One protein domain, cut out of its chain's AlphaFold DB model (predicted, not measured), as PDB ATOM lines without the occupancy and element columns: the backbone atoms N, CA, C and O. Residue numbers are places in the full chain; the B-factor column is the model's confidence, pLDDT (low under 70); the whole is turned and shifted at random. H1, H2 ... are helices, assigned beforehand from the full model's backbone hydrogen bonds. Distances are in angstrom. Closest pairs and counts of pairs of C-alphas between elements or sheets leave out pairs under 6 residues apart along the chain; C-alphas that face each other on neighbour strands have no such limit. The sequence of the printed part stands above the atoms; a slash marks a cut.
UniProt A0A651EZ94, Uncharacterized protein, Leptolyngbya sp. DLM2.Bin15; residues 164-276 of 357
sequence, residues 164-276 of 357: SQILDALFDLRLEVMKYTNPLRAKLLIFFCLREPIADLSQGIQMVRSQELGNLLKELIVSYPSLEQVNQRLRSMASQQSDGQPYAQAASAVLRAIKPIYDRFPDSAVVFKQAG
ATOM      1  N   SER A 164     152.646 187.909 138.487       67.50
ATOM      2  CA  SER A 164     151.986 187.321 139.662       67.50
ATOM      3  C   SER A 164     152.853 186.274 140.367       67.50
ATOM      4  O   SER A 164     153.022 186.345 141.578       67.50
ATOM      5  N   GLN A 165     153.478 185.352 139.626       74.56
ATOM      6  CA  GLN A 165     154.303 184.291 140.217       74.56
ATOM      7  C   GLN A 165     155.561 184.854 140.892       74.56
ATOM      8  O   GLN A 165     156.022 184.327 141.905       74.56
ATOM      9  N   ILE A 166     156.121 185.939 140.346       73.38
ATOM     10  CA  ILE A 166     157.258 186.641 140.956       73.38
ATOM     11  C   ILE A 166     156.825 187.320 142.263       73.38
ATOM     12  O   ILE A 166     157.558 187.277 143.253       73.38
ATOM     13  N   LEU A 167     155.644 187.944 142.275       71.12
ATOM     14  CA  LEU A 167     155.095 188.602 143.462       71.12
ATOM     15  C   LEU A 167     154.792 187.599 144.582       71.12
ATOM     16  O   LEU A 167     155.162 187.861 145.728       71.12
ATOM     17  N   ASP A 168     154.219 186.442 144.253       73.88
ATOM     18  CA  ASP A 168     153.963 185.364 145.214       73.88
ATOM     19  C   ASP A 168     155.275 184.829 145.807       73.88
ATOM     20  O   ASP A 168     155.432 184.721 147.024       73.88
ATOM     21  N   ALA A 169     156.287 184.603 144.965       77.38
ATOM     22  CA  ALA A 169     157.593 184.141 145.424       77.38
ATOM     23  C   ALA A 169     158.302 185.174 146.329       77.38
ATOM     24  O   ALA A 169     158.978 184.814 147.296       77.38
ATOM     25  N   LEU A 170     158.130 186.471 146.055       78.31
ATOM     26  CA  LEU A 170     158.612 187.564 146.908       78.31
ATOM     27  C   LEU A 170     157.867 187.654 148.247       78.31
ATOM     28  O   LEU A 170     158.456 188.060 149.257       78.31
ATOM     29  N   PHE A 171     156.584 187.301 148.264       69.62
ATOM     30  CA  PHE A 171     155.784 187.227 149.480       69.62
ATOM     31  C   PHE A 171     156.274 186.096 150.390       69.62
ATOM     32  O   PHE A 171     156.608 186.351 151.553       69.62
ATOM     33  N   ASP A 172     156.409 184.888 149.840       78.56
ATOM     34  CA  ASP A 172     156.915 183.718 150.564       78.56
ATOM     35  C   ASP A 172     158.308 183.988 151.132       78.56
ATOM     36  O   ASP A 172     158.583 183.721 152.304       78.56
ATOM     37  N   LEU A 173     159.162 184.631 150.331       84.69
ATOM     38  CA  LEU A 173     160.489 185.071 150.741       84.69
ATOM     39  C   LEU A 173     160.441 185.960 151.991       84.69
ATOM     40  O   LEU A 173     161.178 185.738 152.956       84.69
ATOM     41  N   ARG A 174     159.589 186.991 151.986       83.62
ATOM     42  CA  ARG A 174     159.470 187.929 153.109       83.62
ATOM     43  C   ARG A 174     158.994 187.215 154.373       83.62
ATOM     44  O   ARG A 174     159.550 187.473 155.445       83.62
ATOM     45  N   LEU A 175     157.999 186.338 154.256       76.62
ATOM     46  CA  LEU A 175     157.470 185.566 155.380       76.62
ATOM     47  C   LEU A 175     158.538 184.633 155.967       76.62
ATOM     48  O   LEU A 175     158.735 184.598 157.183       76.62
ATOM     49  N   GLU A 176     159.283 183.949 155.101       80.06
ATOM     50  CA  GLU A 176     160.347 183.028 155.487       80.06
ATOM     51  C   GLU A 176     161.482 183.756 156.231       80.06
ATOM     52  O   GLU A 176     161.938 183.298 157.281       80.06
ATOM     53  N   VAL A 177     161.890 184.950 155.782       85.50
ATOM     54  CA  VAL A 177     162.874 185.770 156.518       85.50
ATOM     55  C   VAL A 177     162.352 186.137 157.911       85.50
ATOM     56  O   VAL A 177     163.080 186.003 158.896       85.50
ATOM     57  N   MET A 178     161.092 186.562 158.025       83.62
ATOM     58  CA  MET A 178     160.498 186.964 159.306       83.62
ATOM     59  C   MET A 178     160.342 185.801 160.296       83.62
ATOM     60  O   MET A 178     160.341 186.028 161.505       83.62
ATOM     61  N   LYS A 179     160.248 184.561 159.805       78.38
ATOM     62  CA  LYS A 179     160.150 183.352 160.632       78.38
ATOM     63  C   LYS A 179     161.464 182.992 161.329       78.38
ATOM     64  O   LYS A 179     161.444 182.437 162.425       78.38
ATOM     65  N   TYR A 180     162.602 183.304 160.708       79.62
ATOM     66  CA  TYR A 180     163.917 182.834 161.163       79.62
ATOM     67  C   TYR A 180     164.887 183.947 161.585       79.62
ATOM     68  O   TYR A 180     165.995 183.641 162.033       79.62
ATOM     69  N   THR A 181     164.505 185.222 161.468       86.69
ATOM     70  CA  THR A 181     165.302 186.349 161.970       86.69
ATOM     71  C   THR A 181     164.452 187.573 162.326       86.69
ATOM     72  O   THR A 181     163.307 187.723 161.908       86.69
ATOM     73  N   ASN A 182     165.035 188.486 163.107       85.25
ATOM     74  CA  ASN A 182     164.415 189.768 163.417       85.25
ATOM     75  C   ASN A 182     164.382 190.649 162.146       85.25
ATOM     76  O   ASN A 182     165.447 190.897 161.570       85.25
ATOM     77  N   PRO A 183     163.216 191.190 161.736       83.69
ATOM     78  CA  PRO A 183     163.096 191.985 160.516       83.69
ATOM     79  C   PRO A 183     164.035 193.194 160.479       83.69
ATOM     80  O   PRO A 183     164.597 193.493 159.434       83.69
ATOM     81  N   LEU A 184     164.253 193.878 161.606       84.00
ATOM     82  CA  LEU A 184     165.174 195.015 161.673       84.00
ATOM     83  C   LEU A 184     166.621 194.574 161.424       84.00
ATOM     84  O   LEU A 184     167.339 195.240 160.685       84.00
ATOM     85  N   ARG A 185     167.030 193.427 161.982       86.25
ATOM     86  CA  ARG A 185     168.365 192.853 161.743       86.25
ATOM     87  C   ARG A 185     168.546 192.423 160.293       86.25
ATOM     88  O   ARG A 185     169.585 192.710 159.714       86.25
ATOM     89  N   ALA A 186     167.537 191.777 159.706       89.44
ATOM     90  CA  ALA A 186     167.558 191.410 158.293       89.44
ATOM     91  C   ALA A 186     167.731 192.649 157.412       89.44
ATOM     92  O   ALA A 186     168.626 192.685 156.575       89.44
ATOM     93  N   LYS A 187     166.930 193.694 157.651       89.06
ATOM     94  CA  LYS A 187     167.036 194.932 156.886       89.06
ATOM     95  C   LYS A 187     168.398 195.614 157.058       89.06
ATOM     96  O   LYS A 187     168.950 196.052 156.063       89.06
ATOM     97  N   LEU A 188     168.947 195.686 158.277       86.94
ATOM     98  CA  LEU A 188     170.278 196.264 158.525       86.94
ATOM     99  C   LEU A 188     171.364 195.507 157.760       86.94
ATOM    100  O   LEU A 188     172.168 196.115 157.064       86.94
ATOM    101  N   LEU A 189     171.348 194.176 157.842       88.94
ATOM    102  CA  LEU A 189     172.321 193.341 157.148       88.94
ATOM    103  C   LEU A 189     172.226 193.501 155.624       88.94
ATOM    104  O   LEU A 189     173.247 193.644 154.956       88.94
ATOM    105  N   ILE A 190     171.007 193.499 155.077       90.88
ATOM    106  CA  ILE A 190     170.775 193.709 153.641       90.88
ATOM    107  C   ILE A 190     171.213 195.120 153.234       90.88
ATOM    108  O   ILE A 190     171.861 195.288 152.206       90.88
ATOM    109  N   PHE A 191     170.940 196.123 154.064       88.31
ATOM    110  CA  PHE A 191     171.372 197.494 153.827       88.31
ATOM    111  C   PHE A 191     172.903 197.604 153.753       88.31
ATOM    112  O   PHE A 191     173.406 198.200 152.809       88.31
ATOM    113  N   PHE A 192     173.654 196.952 154.649       86.44
ATOM    114  CA  PHE A 192     175.124 196.885 154.560       86.44
ATOM    115  C   PHE A 192     175.627 196.144 153.311       86.44
ATOM    116  O   PHE A 192     176.722 196.399 152.809       86.44
ATOM    117  N   CYS A 193     174.834 195.215 152.774       88.94
ATOM    118  CA  CYS A 193     175.172 194.568 151.510       88.94
ATOM    119  C   CYS A 193     175.006 195.518 150.320       88.94
ATOM    120  O   CYS A 193     175.783 195.415 149.375       88.94
ATOM    121  N   LEU A 194     174.013 196.409 150.357       88.12
ATOM    122  CA  LEU A 194     173.626 197.288 149.248       88.12
ATOM    123  C   LEU A 194     174.299 198.664 149.277       88.12
ATOM    124  O   LEU A 194     174.437 199.305 148.239       88.12
ATOM    125  N   ARG A 195     174.689 199.138 150.459       84.56
ATOM    126  CA  ARG A 195     175.243 200.475 150.689       84.56
ATOM    127  C   ARG A 195     176.623 200.374 151.330       84.56
ATOM    128  O   ARG A 195     176.992 199.330 151.870       84.56
ATOM    129  N   GLU A 196     177.386 201.462 151.270       69.44
ATOM    130  CA  GLU A 196     178.646 201.553 152.008       69.44
ATOM    131  C   GLU A 196     178.409 201.410 153.522       69.44
ATOM    132  O   GLU A 196     177.355 201.817 154.028       69.44
ATOM    133  N   PRO A 197     179.355 200.796 154.258       64.56
ATOM    134  CA  PRO A 197     179.225 200.607 155.694       64.56
ATOM    135  C   PRO A 197     179.123 201.963 156.399       64.56
ATOM    136  O   PRO A 197     180.014 202.804 156.301       64.56
ATOM    137  N   ILE A 198     178.024 202.171 157.125       62.22
ATOM    138  CA  ILE A 198     177.818 203.386 157.914       62.22
ATOM    139  C   ILE A 198     178.682 203.285 159.175       62.22
ATOM    140  O   ILE A 198     178.601 202.295 159.900       62.22
ATOM    141  N   ALA A 199     179.481 204.319 159.453       60.69
ATOM    142  CA  ALA A 199     180.322 204.387 160.651       60.69
ATOM    143  C   ALA A 199     179.508 204.390 161.963       60.69
ATOM    144  O   ALA A 199     179.987 203.917 162.991       60.69
ATOM    145  N   ASP A 200     178.270 204.894 161.920       70.44
ATOM    146  CA  ASP A 200     177.321 204.912 163.035       70.44
ATOM    147  C   ASP A 200     176.110 203.992 162.785       70.44
ATOM    148  O   ASP A 200     175.237 204.255 161.949       70.44
ATOM    149  N   LEU A 201     176.015 202.925 163.584       71.00
ATOM    150  CA  LEU A 201     174.893 201.985 163.580       71.00
ATOM    151  C   LEU A 201     173.550 202.676 163.885       71.00
ATOM    152  O   LEU A 201     172.511 202.239 163.387       71.00
ATOM    153  N   SER A 202     173.548 203.763 164.662       69.62
ATOM    154  CA  SER A 202     172.339 204.505 165.042       69.62
ATOM    155  C   SER A 202     171.702 205.195 163.839       69.62
ATOM    156  O   SER A 202     170.488 205.087 163.635       69.62
ATOM    157  N   GLN A 203     172.520 205.833 162.997       70.94
ATOM    158  CA  GLN A 203     172.060 206.397 161.728       70.94
ATOM    159  C   GLN A 203     171.573 205.306 160.774       70.94
ATOM    160  O   GLN A 203     170.494 205.439 160.193       70.94
ATOM    161  N   GLY A 204     172.290 204.180 160.687       71.19
ATOM    162  CA  GLY A 204     171.848 203.029 159.897       71.19
ATOM    163  C   GLY A 204     170.483 202.498 160.336       71.19
ATOM    164  O   GLY A 204     169.604 202.274 159.506       71.19
ATOM    165  N   ILE A 205     170.239 202.385 161.645       76.19
ATOM    166  CA  ILE A 205     168.929 201.995 162.182       76.19
ATOM    167  C   ILE A 205     167.842 202.995 161.765       76.19
ATOM    168  O   ILE A 205     166.743 202.575 161.398       76.19
ATOM    169  N   GLN A 206     168.116 204.300 161.808       73.62
ATOM    170  CA  GLN A 206     167.142 205.324 161.427       73.62
ATOM    171  C   GLN A 206     166.808 205.271 159.930       73.62
ATOM    172  O   GLN A 206     165.627 205.282 159.579       73.62
ATOM    173  N   MET A 207     167.816 205.129 159.066       74.12
ATOM    174  CA  MET A 207     167.629 204.997 157.616       74.12
ATOM    175  C   MET A 207     166.858 203.728 157.255       74.12
ATOM    176  O   MET A 207     165.977 203.738 156.403       74.12
ATOM    177  N   VAL A 208     167.152 202.621 157.929       81.75
ATOM    178  CA  VAL A 208     166.558 201.320 157.618       81.75
ATOM    179  C   VAL A 208     165.130 201.177 158.166       81.75
ATOM    180  O   VAL A 208     164.343 200.357 157.681       81.75
ATOM    181  N   ARG A 209     164.740 201.991 159.155       76.69
ATOM    182  CA  ARG A 209     163.371 202.002 159.700       76.69
ATOM    183  C   ARG A 209     162.326 202.448 158.679       76.69
ATOM    184  O   ARG A 209     161.222 201.908 158.714       76.69
ATOM    185  N   SER A 210     162.662 203.380 157.787       74.81
ATOM    186  CA  SER A 210     161.767 203.829 156.713       74.81
ATOM    187  C   SER A 210     161.733 202.870 155.519       74.81
ATOM    188  O   SER A 210     160.773 202.904 154.753       74.81
ATOM    189  N   GLN A 211     162.722 201.980 155.394       77.56
ATOM    190  CA  GLN A 211     162.824 201.011 154.303       77.56
ATOM    191  C   GLN A 211     161.942 199.779 154.526       77.56
ATOM    192  O   GLN A 211     161.823 199.244 155.637       77.56
ATOM    193  N   GLU A 212     161.361 199.260 153.447       82.31
ATOM    194  CA  GLU A 212     160.621 198.002 153.476       82.31
ATOM    195  C   GLU A 212     161.535 196.805 153.235       82.31
ATOM    196  O   GLU A 212     162.357 196.804 152.323       82.31
ATOM    197  N   LEU A 213     161.343 195.735 154.016       84.00
ATOM    198  CA  LEU A 213     162.138 194.514 153.863       84.00
ATOM    199  C   LEU A 213     161.974 193.910 152.459       84.00
ATOM    200  O   LEU A 213     162.955 193.470 151.877       84.00
ATOM    201  N   GLY A 214     160.758 193.930 151.904       83.81
ATOM    202  CA  GLY A 214     160.498 193.425 150.554       83.81
ATOM    203  C   GLY A 214     161.273 194.183 149.475       83.81
ATOM    204  O   GLY A 214     161.846 193.556 148.592       83.81
ATOM    205  N   ASN A 215     161.360 195.512 149.575       84.19
ATOM    206  CA  ASN A 215     162.095 196.326 148.603       84.19
ATOM    207  C   ASN A 215     163.603 196.104 148.713       84.19
ATOM    208  O   ASN A 215     164.261 195.917 147.697       84.19
ATOM    209  N   LEU A 216     164.124 196.003 149.937       87.69
ATOM    210  CA  LEU A 216     165.525 195.651 150.170       87.69
ATOM    211  C   LEU A 216     165.866 194.253 149.630       87.69
ATOM    212  O   LEU A 216     166.938 194.058 149.068       87.69
ATOM    213  N   LEU A 217     164.963 193.277 149.759       89.62
ATOM    214  CA  LEU A 217     165.144 191.933 149.197       89.62
ATOM    215  C   LEU A 217     165.126 191.941 147.662       89.62
ATOM    216  O   LEU A 217     165.969 191.290 147.048       89.62
ATOM    217  N   LYS A 218     164.211 192.702 147.043       86.69
ATOM    218  CA  LYS A 218     164.191 192.919 145.585       86.69
ATOM    219  C   LYS A 218     165.509 193.538 145.117       86.69
ATOM    220  O   LYS A 218     166.136 193.016 144.203       86.69
ATOM    221  N   GLU A 219     165.948 194.615 145.768       87.12
ATOM    222  CA  GLU A 219     167.199 195.310 145.449       87.12
ATOM    223  C   GLU A 219     168.410 194.384 145.620       87.12
ATOM    224  O   GLU A 219     169.298 194.383 144.771       87.12
ATOM    225  N   LEU A 220     168.415 193.528 146.647       90.88
ATOM    226  CA  LEU A 220     169.450 192.515 146.858       90.88
ATOM    227  C   LEU A 220     169.516 191.503 145.706       90.88
ATOM    228  O   LEU A 220     170.600 191.257 145.190       90.88
ATOM    229  N   ILE A 221     168.379 190.947 145.278       90.56
ATOM    230  CA  ILE A 221     168.318 189.977 144.167       90.56
ATOM    231  C   ILE A 221     168.756 190.625 142.848       90.56
ATOM    232  O   ILE A 221     169.505 190.041 142.070       90.56
ATOM    233  N   VAL A 222     168.334 191.867 142.612       89.44
ATOM    234  CA  VAL A 222     168.693 192.616 141.403       89.44
ATOM    235  C   VAL A 222     170.178 193.001 141.380       89.44
ATOM    236  O   VAL A 222     170.783 193.027 140.306       89.44
ATOM    237  N   SER A 223     170.769 193.296 142.542       88.81
ATOM    238  CA  SER A 223     172.170 193.729 142.664       88.81
ATOM    239  C   SER A 223     173.171 192.573 142.626       88.81
ATOM    240  O   SER A 223     174.321 192.782 142.248       88.81
ATOM    241  N   TYR A 224     172.749 191.362 142.999       91.31
ATOM    242  CA  TYR A 224     173.604 190.177 143.068       91.31
ATOM    243  C   TYR A 224     173.011 189.042 142.221       91.31
ATOM    244  O   TYR A 224     172.275 188.219 142.747       91.31
ATOM    245  N   PRO A 225     173.348 188.930 140.923       87.62
ATOM    246  CA  PRO A 225     172.717 187.959 140.019       87.62
ATOM    247  C   PRO A 225     172.992 186.485 140.354       87.62
ATOM    248  O   PRO A 225     172.368 185.597 139.785       87.62
ATOM    249  N   SER A 226     173.941 186.208 141.253       91.44
ATOM    250  CA  SER A 226     174.345 184.855 141.631       91.44
ATOM    251  C   SER A 226     174.157 184.610 143.126       91.44
ATOM    252  O   SER A 226     174.595 185.407 143.963       91.44
ATOM    253  N   LEU A 227     173.587 183.442 143.450       92.31
ATOM    254  CA  LEU A 227     173.405 182.971 144.825       92.31
ATOM    255  C   LEU A 227     174.730 182.944 145.609       92.31
ATOM    256  O   LEU A 227     174.753 183.229 146.806       92.31
ATOM    257  N   GLU A 228     175.842 182.641 144.939       92.19
ATOM    258  CA  GLU A 228     177.153 182.598 145.588       92.19
ATOM    259  C   GLU A 228     177.654 184.005 145.941       92.19
ATOM    260  O   GLU A 228     178.173 184.224 147.037       92.19
ATOM    261  N   GLN A 229     177.411 184.989 145.068       92.00
ATOM    262  CA  GLN A 229     177.791 186.384 145.316       92.00
ATOM    263  C   GLN A 229     177.036 186.963 146.517       92.00
ATOM    264  O   GLN A 229     177.645 187.555 147.411       92.00
ATOM    265  N   VAL A 230     175.715 186.755 146.577       93.44
ATOM    266  CA  VAL A 230     174.903 187.243 147.700       93.44
ATOM    267  C   VAL A 230     175.259 186.522 149.007       93.44
ATOM    268  O   VAL A 230     175.335 187.162 150.054       93.44
ATOM    269  N   ASN A 231     175.562 185.219 148.960       94.06
ATOM    270  CA  ASN A 231     176.029 184.449 150.117       94.06
ATOM    271  C   ASN A 231     177.357 184.996 150.662       94.06
ATOM    272  O   ASN A 231     177.469 185.296 151.855       94.06
ATOM    273  N   GLN A 232     178.351 185.179 149.787       92.69
ATOM    274  CA  GLN A 232     179.655 185.717 150.163       92.69
ATOM    275  C   GLN A 232     179.522 187.120 150.768       92.69
ATOM    276  O   GLN A 232     180.118 187.399 151.813       92.69
ATOM    277  N   ARG A 233     178.696 187.986 150.164       92.50
ATOM    278  CA  ARG A 233     178.448 189.340 150.671       92.50
ATOM    279  C   ARG A 233     177.770 189.323 152.042       92.50
ATOM    280  O   ARG A 233     178.276 189.965 152.959       92.50
ATOM    281  N   LEU A 234     176.683 188.564 152.209       92.12
ATOM    282  CA  LEU A 234     175.950 188.461 153.479       92.12
ATOM    283  C   LEU A 234     176.850 187.962 154.615       92.12
ATOM    284  O   LEU A 234     176.819 188.514 155.715       92.12
ATOM    285  N   ARG A 235     177.677 186.944 154.352       91.00
ATOM    286  CA  ARG A 235     178.624 186.405 155.340       91.00
ATOM    287  C   ARG A 235     179.720 187.404 155.689       91.00
ATOM    288  O   ARG A 235     180.011 187.585 156.870       91.00
ATOM    289  N   SER A 236     180.294 188.068 154.685       90.00
ATOM    290  CA  SER A 236     181.315 189.096 154.894       90.00
ATOM    291  C   SER A 236     180.777 190.229 155.771       90.00
ATOM    292  O   SER A 236     181.375 190.535 156.802       90.00
ATOM    293  N   MET A 237     179.597 190.765 155.450       88.81
ATOM    294  CA  MET A 237     178.972 191.837 156.232       88.81
ATOM    295  C   MET A 237     178.597 191.389 157.645       88.81
ATOM    296  O   MET A 237     178.813 192.144 158.587       88.81
ATOM    297  N   ALA A 238     178.102 190.160 157.820       88.31
ATOM    298  CA  ALA A 238     177.792 189.620 159.142       88.31
ATOM    299  C   ALA A 238     179.038 189.474 160.032       88.31
ATOM    300  O   ALA A 238     178.965 189.744 161.227       88.31
ATOM    301  N   SER A 239     180.179 189.083 159.452       86.50
ATOM    302  CA  SER A 239     181.446 188.928 160.183       86.50
ATOM    303  C   SER A 239     182.088 190.251 160.609       86.50
ATOM    304  O   SER A 239     182.870 190.271 161.552       86.50
ATOM    305  N   GLN A 240     181.746 191.354 159.938       83.81
ATOM    306  CA  GLN A 240     182.251 192.694 160.253       83.81
ATOM    307  C   GLN A 240     181.496 193.367 161.409       83.81
ATOM    308  O   GLN A 240     181.908 194.429 161.867       83.81
ATOM    309  N   GLN A 241     180.396 192.776 161.886       78.25
ATOM    310  CA  GLN A 241     179.625 193.325 163.001       78.25
ATOM    311  C   GLN A 241     180.191 192.848 164.342       78.25
ATOM    312  O   GLN A 241     180.429 191.655 164.529       78.25
ATOM    313  N   SER A 242     180.333 193.771 165.301       63.72
ATOM    314  CA  SER A 242     180.887 193.510 166.642       63.72
ATOM    315  C   SER A 242     180.150 192.402 167.415       63.72
ATOM    316  O   SER A 242     180.772 191.684 168.192       63.72
ATOM    317  N   ASP A 243     178.858 192.197 167.130       64.81
ATOM    318  CA  ASP A 243     178.010 191.128 167.679       64.81
ATOM    319  C   ASP A 243     177.692 190.062 166.607       64.81
ATOM    320  O   ASP A 243     176.537 189.837 166.251       64.81
ATOM    321  N   GLY A 244     178.707 189.427 166.014       65.25
ATOM    322  CA  GLY A 244     178.573 188.638 164.774       65.25
ATOM    323  C   GLY A 244     177.563 187.472 164.771       65.25
ATOM    324  O   GLY A 244     177.035 187.129 163.714       65.25
ATOM    325  N   GLN A 245     177.225 186.872 165.920       73.19
ATOM    326  CA  GLN A 245     176.312 185.711 166.005       73.19
ATOM    327  C   GLN A 245     174.878 185.988 165.493       73.19
ATOM    328  O   GLN A 245     174.418 185.291 164.582       73.19
ATOM    329  N   PRO A 246     174.147 187.005 165.992       81.12
ATOM    330  CA  PRO A 246     172.817 187.348 165.478       81.12
ATOM    331  C   PRO A 246     172.810 187.762 163.998       81.12
ATOM    332  O   PRO A 246     171.822 187.509 163.302       81.12
ATOM    333  N   TYR A 247     173.888 188.367 163.489       86.00
ATOM    334  CA  TYR A 247     173.997 188.712 162.068       86.00
ATOM    335  C   TYR A 247     174.316 187.493 161.195       86.00
ATOM    336  O   TYR A 247     173.792 187.394 160.089       86.00
ATOM    337  N   ALA A 248     175.077 186.518 161.697       87.31
ATOM    338  CA  ALA A 248     175.304 185.243 161.017       87.31
ATOM    339  C   ALA A 248     174.011 184.416 160.896       87.31
ATOM    340  O   ALA A 248     173.730 183.833 159.840       87.31
ATOM    341  N   GLN A 249     173.173 184.419 161.940       87.31
ATOM    342  CA  GLN A 249     171.832 183.835 161.878       87.31
ATOM    343  C   GLN A 249     170.966 184.557 160.837       87.31
ATOM    344  O   GLN A 249     170.315 183.902 160.021       87.31
ATOM    345  N   ALA A 250     170.982 185.895 160.827       88.94
ATOM    346  CA  ALA A 250     170.244 186.684 159.846       88.94
ATOM    347  C   ALA A 250     170.712 186.403 158.409       88.94
ATOM    348  O   ALA A 250     169.869 186.181 157.543       88.94
ATOM    349  N   ALA A 251     172.023 186.321 158.166       91.88
ATOM    350  CA  ALA A 251     172.598 185.962 156.870       91.88
ATOM    351  C   ALA A 251     172.100 184.591 156.397       91.88
ATOM    352  O   ALA A 251     171.644 184.444 155.266       91.88
ATOM    353  N   SER A 252     172.122 183.600 157.291       90.12
ATOM    354  CA  SER A 252     171.651 182.243 157.001       90.12
ATOM    355  C   SER A 252     170.147 182.201 156.719       90.12
ATOM    356  O   SER A 252     169.701 181.454 155.850       90.12
ATOM    357  N   ALA A 253     169.357 183.001 157.442       90.12
ATOM    358  CA  ALA A 253     167.918 183.113 157.232       90.12
ATOM    359  C   ALA A 253     167.573 183.761 155.888       90.12
ATOM    360  O   ALA A 253     166.771 183.206 155.143       90.12
ATOM    361  N   VAL A 254     168.221 184.881 155.557       92.88
ATOM    362  CA  VAL A 254     168.045 185.563 154.268       92.88
ATOM    363  C   VAL A 254     168.470 184.655 153.119       92.88
ATOM    364  O   VAL A 254     167.714 184.502 152.166       92.88
ATOM    365  N   LEU A 255     169.621 183.983 153.230       93.62
ATOM    366  CA  LEU A 255     170.122 183.092 152.184       93.62
ATOM    367  C   LEU A 255     169.180 181.909 151.916       93.62
ATOM    368  O   LEU A 255     168.901 181.586 150.763       93.62
ATOM    369  N   ARG A 256     168.675 181.268 152.977       90.81
ATOM    370  CA  ARG A 256     167.702 180.174 152.850       90.81
ATOM    371  C   ARG A 256     166.447 180.635 152.124       90.81
ATOM    372  O   ARG A 256     165.936 179.904 151.284       90.81
ATOM    373  N   ALA A 257     165.983 181.833 152.456       90.69
ATOM    374  CA  ALA A 257     164.756 182.378 151.915       90.69
ATOM    375  C   ALA A 257     164.913 182.769 150.431       90.69
ATOM    376  O   ALA A 257     164.007 182.509 149.647       90.69
ATOM    377  N   ILE A 258     166.054 183.345 150.018       92.12
ATOM    378  CA  ILE A 258     166.283 183.760 148.616       92.12
ATOM    379  C   ILE A 258     166.669 182.606 147.691       92.12
ATOM    380  O   ILE A 258     166.457 182.713 146.489       92.12
ATOM    381  N   LYS A 259     167.218 181.503 148.212       91.94
ATOM    382  CA  LYS A 259     167.686 180.376 147.391       91.94
ATOM    383  C   LYS A 259     166.640 179.858 146.379       91.94
ATOM    384  O   LYS A 259     166.990 179.776 145.204       91.94
ATOM    385  N   PRO A 260     165.371 179.600 146.759       90.12
ATOM    386  CA  PRO A 260     164.343 179.159 145.814       90.12
ATOM    387  C   PRO A 260     164.104 180.126 144.648       90.12
ATOM    388  O   PRO A 260     163.666 179.688 143.589       90.12
ATOM    389  N   ILE A 261     164.389 181.423 144.819       88.44
ATOM    390  CA  ILE A 261     164.273 182.419 143.747       88.44
ATOM    391  C   ILE A 261     165.355 182.199 142.693       88.44
ATOM    392  O   ILE A 261     165.033 182.194 141.513       88.44
ATOM    393  N   TYR A 262     166.606 181.976 143.097       89.69
ATOM    394  CA  TYR A 262     167.700 181.710 142.152       89.69
ATOM    395  C   TYR A 262     167.554 180.345 141.473       89.69
ATOM    396  O   TYR A 262     167.884 180.214 140.300       89.69
ATOM    397  N   ASP A 263     167.016 179.349 142.185       89.19
ATOM    398  CA  ASP A 263     166.746 178.023 141.617       89.19
ATOM    399  C   ASP A 263     165.594 178.074 140.590       89.19
ATOM    400  O   ASP A 263     165.635 177.396 139.565       89.19
ATOM    401  N   ARG A 264     164.561 178.887 140.854       86.50
ATOM    402  CA  ARG A 264     163.383 179.045 139.984       86.50
ATOM    403  C   ARG A 264     163.615 180.017 138.827       86.50
ATOM    404  O   ARG A 264     163.061 179.822 137.751       86.50
ATOM    405  N   PHE A 265     164.420 181.051 139.051       85.69
ATOM    406  CA  PHE A 265     164.733 182.108 138.093       85.69
ATOM    407  C   PHE A 265     166.260 182.273 137.999       85.69
ATOM    408  O   PHE A 265     166.829 183.124 138.691       85.69
ATOM    409  N   PRO A 266     166.939 181.494 137.134       81.81
ATOM    410  CA  PRO A 266     168.395 181.560 136.975       81.81
ATOM    411  C   PRO A 266     168.898 182.969 136.623       81.81
ATOM    412  O   PRO A 266     169.916 183.407 137.148       81.81
ATOM    413  N   ASP A 267     168.121 183.718 135.830       85.94
ATOM    414  CA  ASP A 267     168.364 185.125 135.481       85.94
ATOM    415  C   ASP A 267     167.494 186.095 136.303       85.94
ATOM    416  O   ASP A 267     166.999 187.103 135.790       85.94
ATOM    417  N   SER A 268     167.279 185.799 137.590       82.44
ATOM    418  CA  SER A 268     166.403 186.569 138.494       82.44
ATOM    419  C   SER A 268     166.618 188.088 138.419       82.44
ATOM    420  O   SER A 268     165.648 188.840 138.375       82.44
ATOM    421  N   ALA A 269     167.858 188.567 138.299       83.50
ATOM    422  CA  ALA A 269     168.143 189.995 138.157       83.50
ATOM    423  C   ALA A 269     167.524 190.623 136.891       83.50
ATOM    424  O   ALA A 269     167.032 191.749 136.943       83.50
ATOM    425  N   VAL A 270     167.529 189.916 135.756       82.38
ATOM    426  CA  VAL A 270     166.919 190.387 134.500       82.38
ATOM    427  C   VAL A 270     165.403 190.265 134.581       82.38
ATOM    428  O   VAL A 270     164.695 191.217 134.264       82.38
ATOM    429  N   VAL A 271     164.911 189.132 135.084       82.44
ATOM    430  CA  VAL A 271     163.479 188.857 135.257       82.44
ATOM    431  C   VAL A 271     162.804 189.930 136.113       82.44
ATOM    432  O   VAL A 271     161.768 190.475 135.737       82.44
ATOM    433  N   PHE A 272     163.418 190.299 137.235       79.69
ATOM    434  CA  PHE A 272     162.851 191.267 138.174       79.69
ATOM    435  C   PHE A 272     162.917 192.703 137.635       79.69
ATOM    436  O   PHE A 272     162.013 193.496 137.905       79.69
ATOM    437  N   LYS A 273     163.940 193.039 136.834       78.25
ATOM    438  CA  LYS A 273     164.004 194.320 136.107       78.25
ATOM    439  C   LYS A 273     162.927 194.397 135.022       78.25
ATOM    440  O   LYS A 273     162.225 195.400 134.934       78.25
ATOM    441  N   GLN A 274     162.765 193.333 134.234       70.12
ATOM    442  CA  GLN A 274     161.821 193.283 133.117       70.12
ATOM    443  C   GLN A 274     160.358 193.297 133.580       70.12
ATOM    444  O   GLN A 274     159.505 193.865 132.904       70.12
ATOM    445  N   ALA A 275     160.074 192.737 134.757       65.38
ATOM    446  CA  ALA A 275     158.755 192.769 135.382       65.38
ATOM    447  C   ALA A 275     158.354 194.158 135.935       65.38
ATOM    448  O   ALA A 275     157.308 194.282 136.571       65.38
ATOM    449  N   GLY A 276     159.178 195.202 135.755       62.34
ATOM    450  CA  GLY A 276     158.904 196.546 136.282       62.34
ATOM    451  C   GLY A 276     158.912 196.614 137.816       62.34
ATOM    452  O   GLY A 276     158.380 197.553 138.406       62.34
TER     453      GLY A 276
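AT A GLANCE: This is residues 164 to 276 of the 357 residues of an uncharacterized protein of Leptolyngbya sp. DLM2.Bin15 (UniProt A0A651EZ94). Three helices, H1, H6 and H5, lie side by side in a slightly curved layer with H6 in the middle; H2 and H4, themselves side by side, cover its concave side, H2 crossing H6 and H5, and H4 meeting H1 near Gly 214 and running away from it over H6. H3 packs on H2 and H7 packs on H4. The printed part has 113 residues with seven named helices, H1 to H7 in chain order, and no named strand: all helix. It is compact, with a radius of gyration of the C-alphas of 13.3 A and spans of 37 by 25 by 25 A.

HOW THE PARTS SIT: H1, residues 164 to 180, touches H6, residues 244 to 264, at a shallow tilt of 22 degrees, opposite ways; the closest C-alphas, Leu 173 and Ala 257, are 5.2 A apart. With residues 170 to 174 alone, H1 touches H4, residues 213 to 223, at a steep tilt of 67 degrees, closest at the C-alphas of Arg 174 and Gly 214, 6.1 A. The hub is H2, residues 183 to 194, touching four helices. It touches H4 at a shallow tilt of 24 degrees, the same way, with the C-alphas of Lys 187 and Leu 213 closest at 5.8 A. H2 touches H6 with residues 185 to 189 alone, about perpendicular at 74 degrees; the C-alphas of Ala 186 and Ala 250 are closest at 5.7 A. H5, residues 227 to 239, and H6 form a helical hairpin at 9 degrees. Every O i to N i+4 pair is within hydrogen-bond range in H1, H2, H4, H5 and in H7, residues 268 to 274; H3, residues 201 to 210, has 5 of 6 and H6 15 of 17.

IN THESE COORDINATES: H1 runs 25.0 A from C-alpha 164 at (151.986, 187.321, 139.662). H6 runs 30.6 A, with a kink of 30 degrees near residue 257. H7 ends at C-alpha 274, (161.821, 193.283, 133.117).

THE WHOLE: The farthest C-alphas, Ser 164 and Ser 242, are 40.0 A apart. The printed part has no cut and no long link. Twelve residues are under pLDDT 70, among them 196 to 199 and 242 to 244.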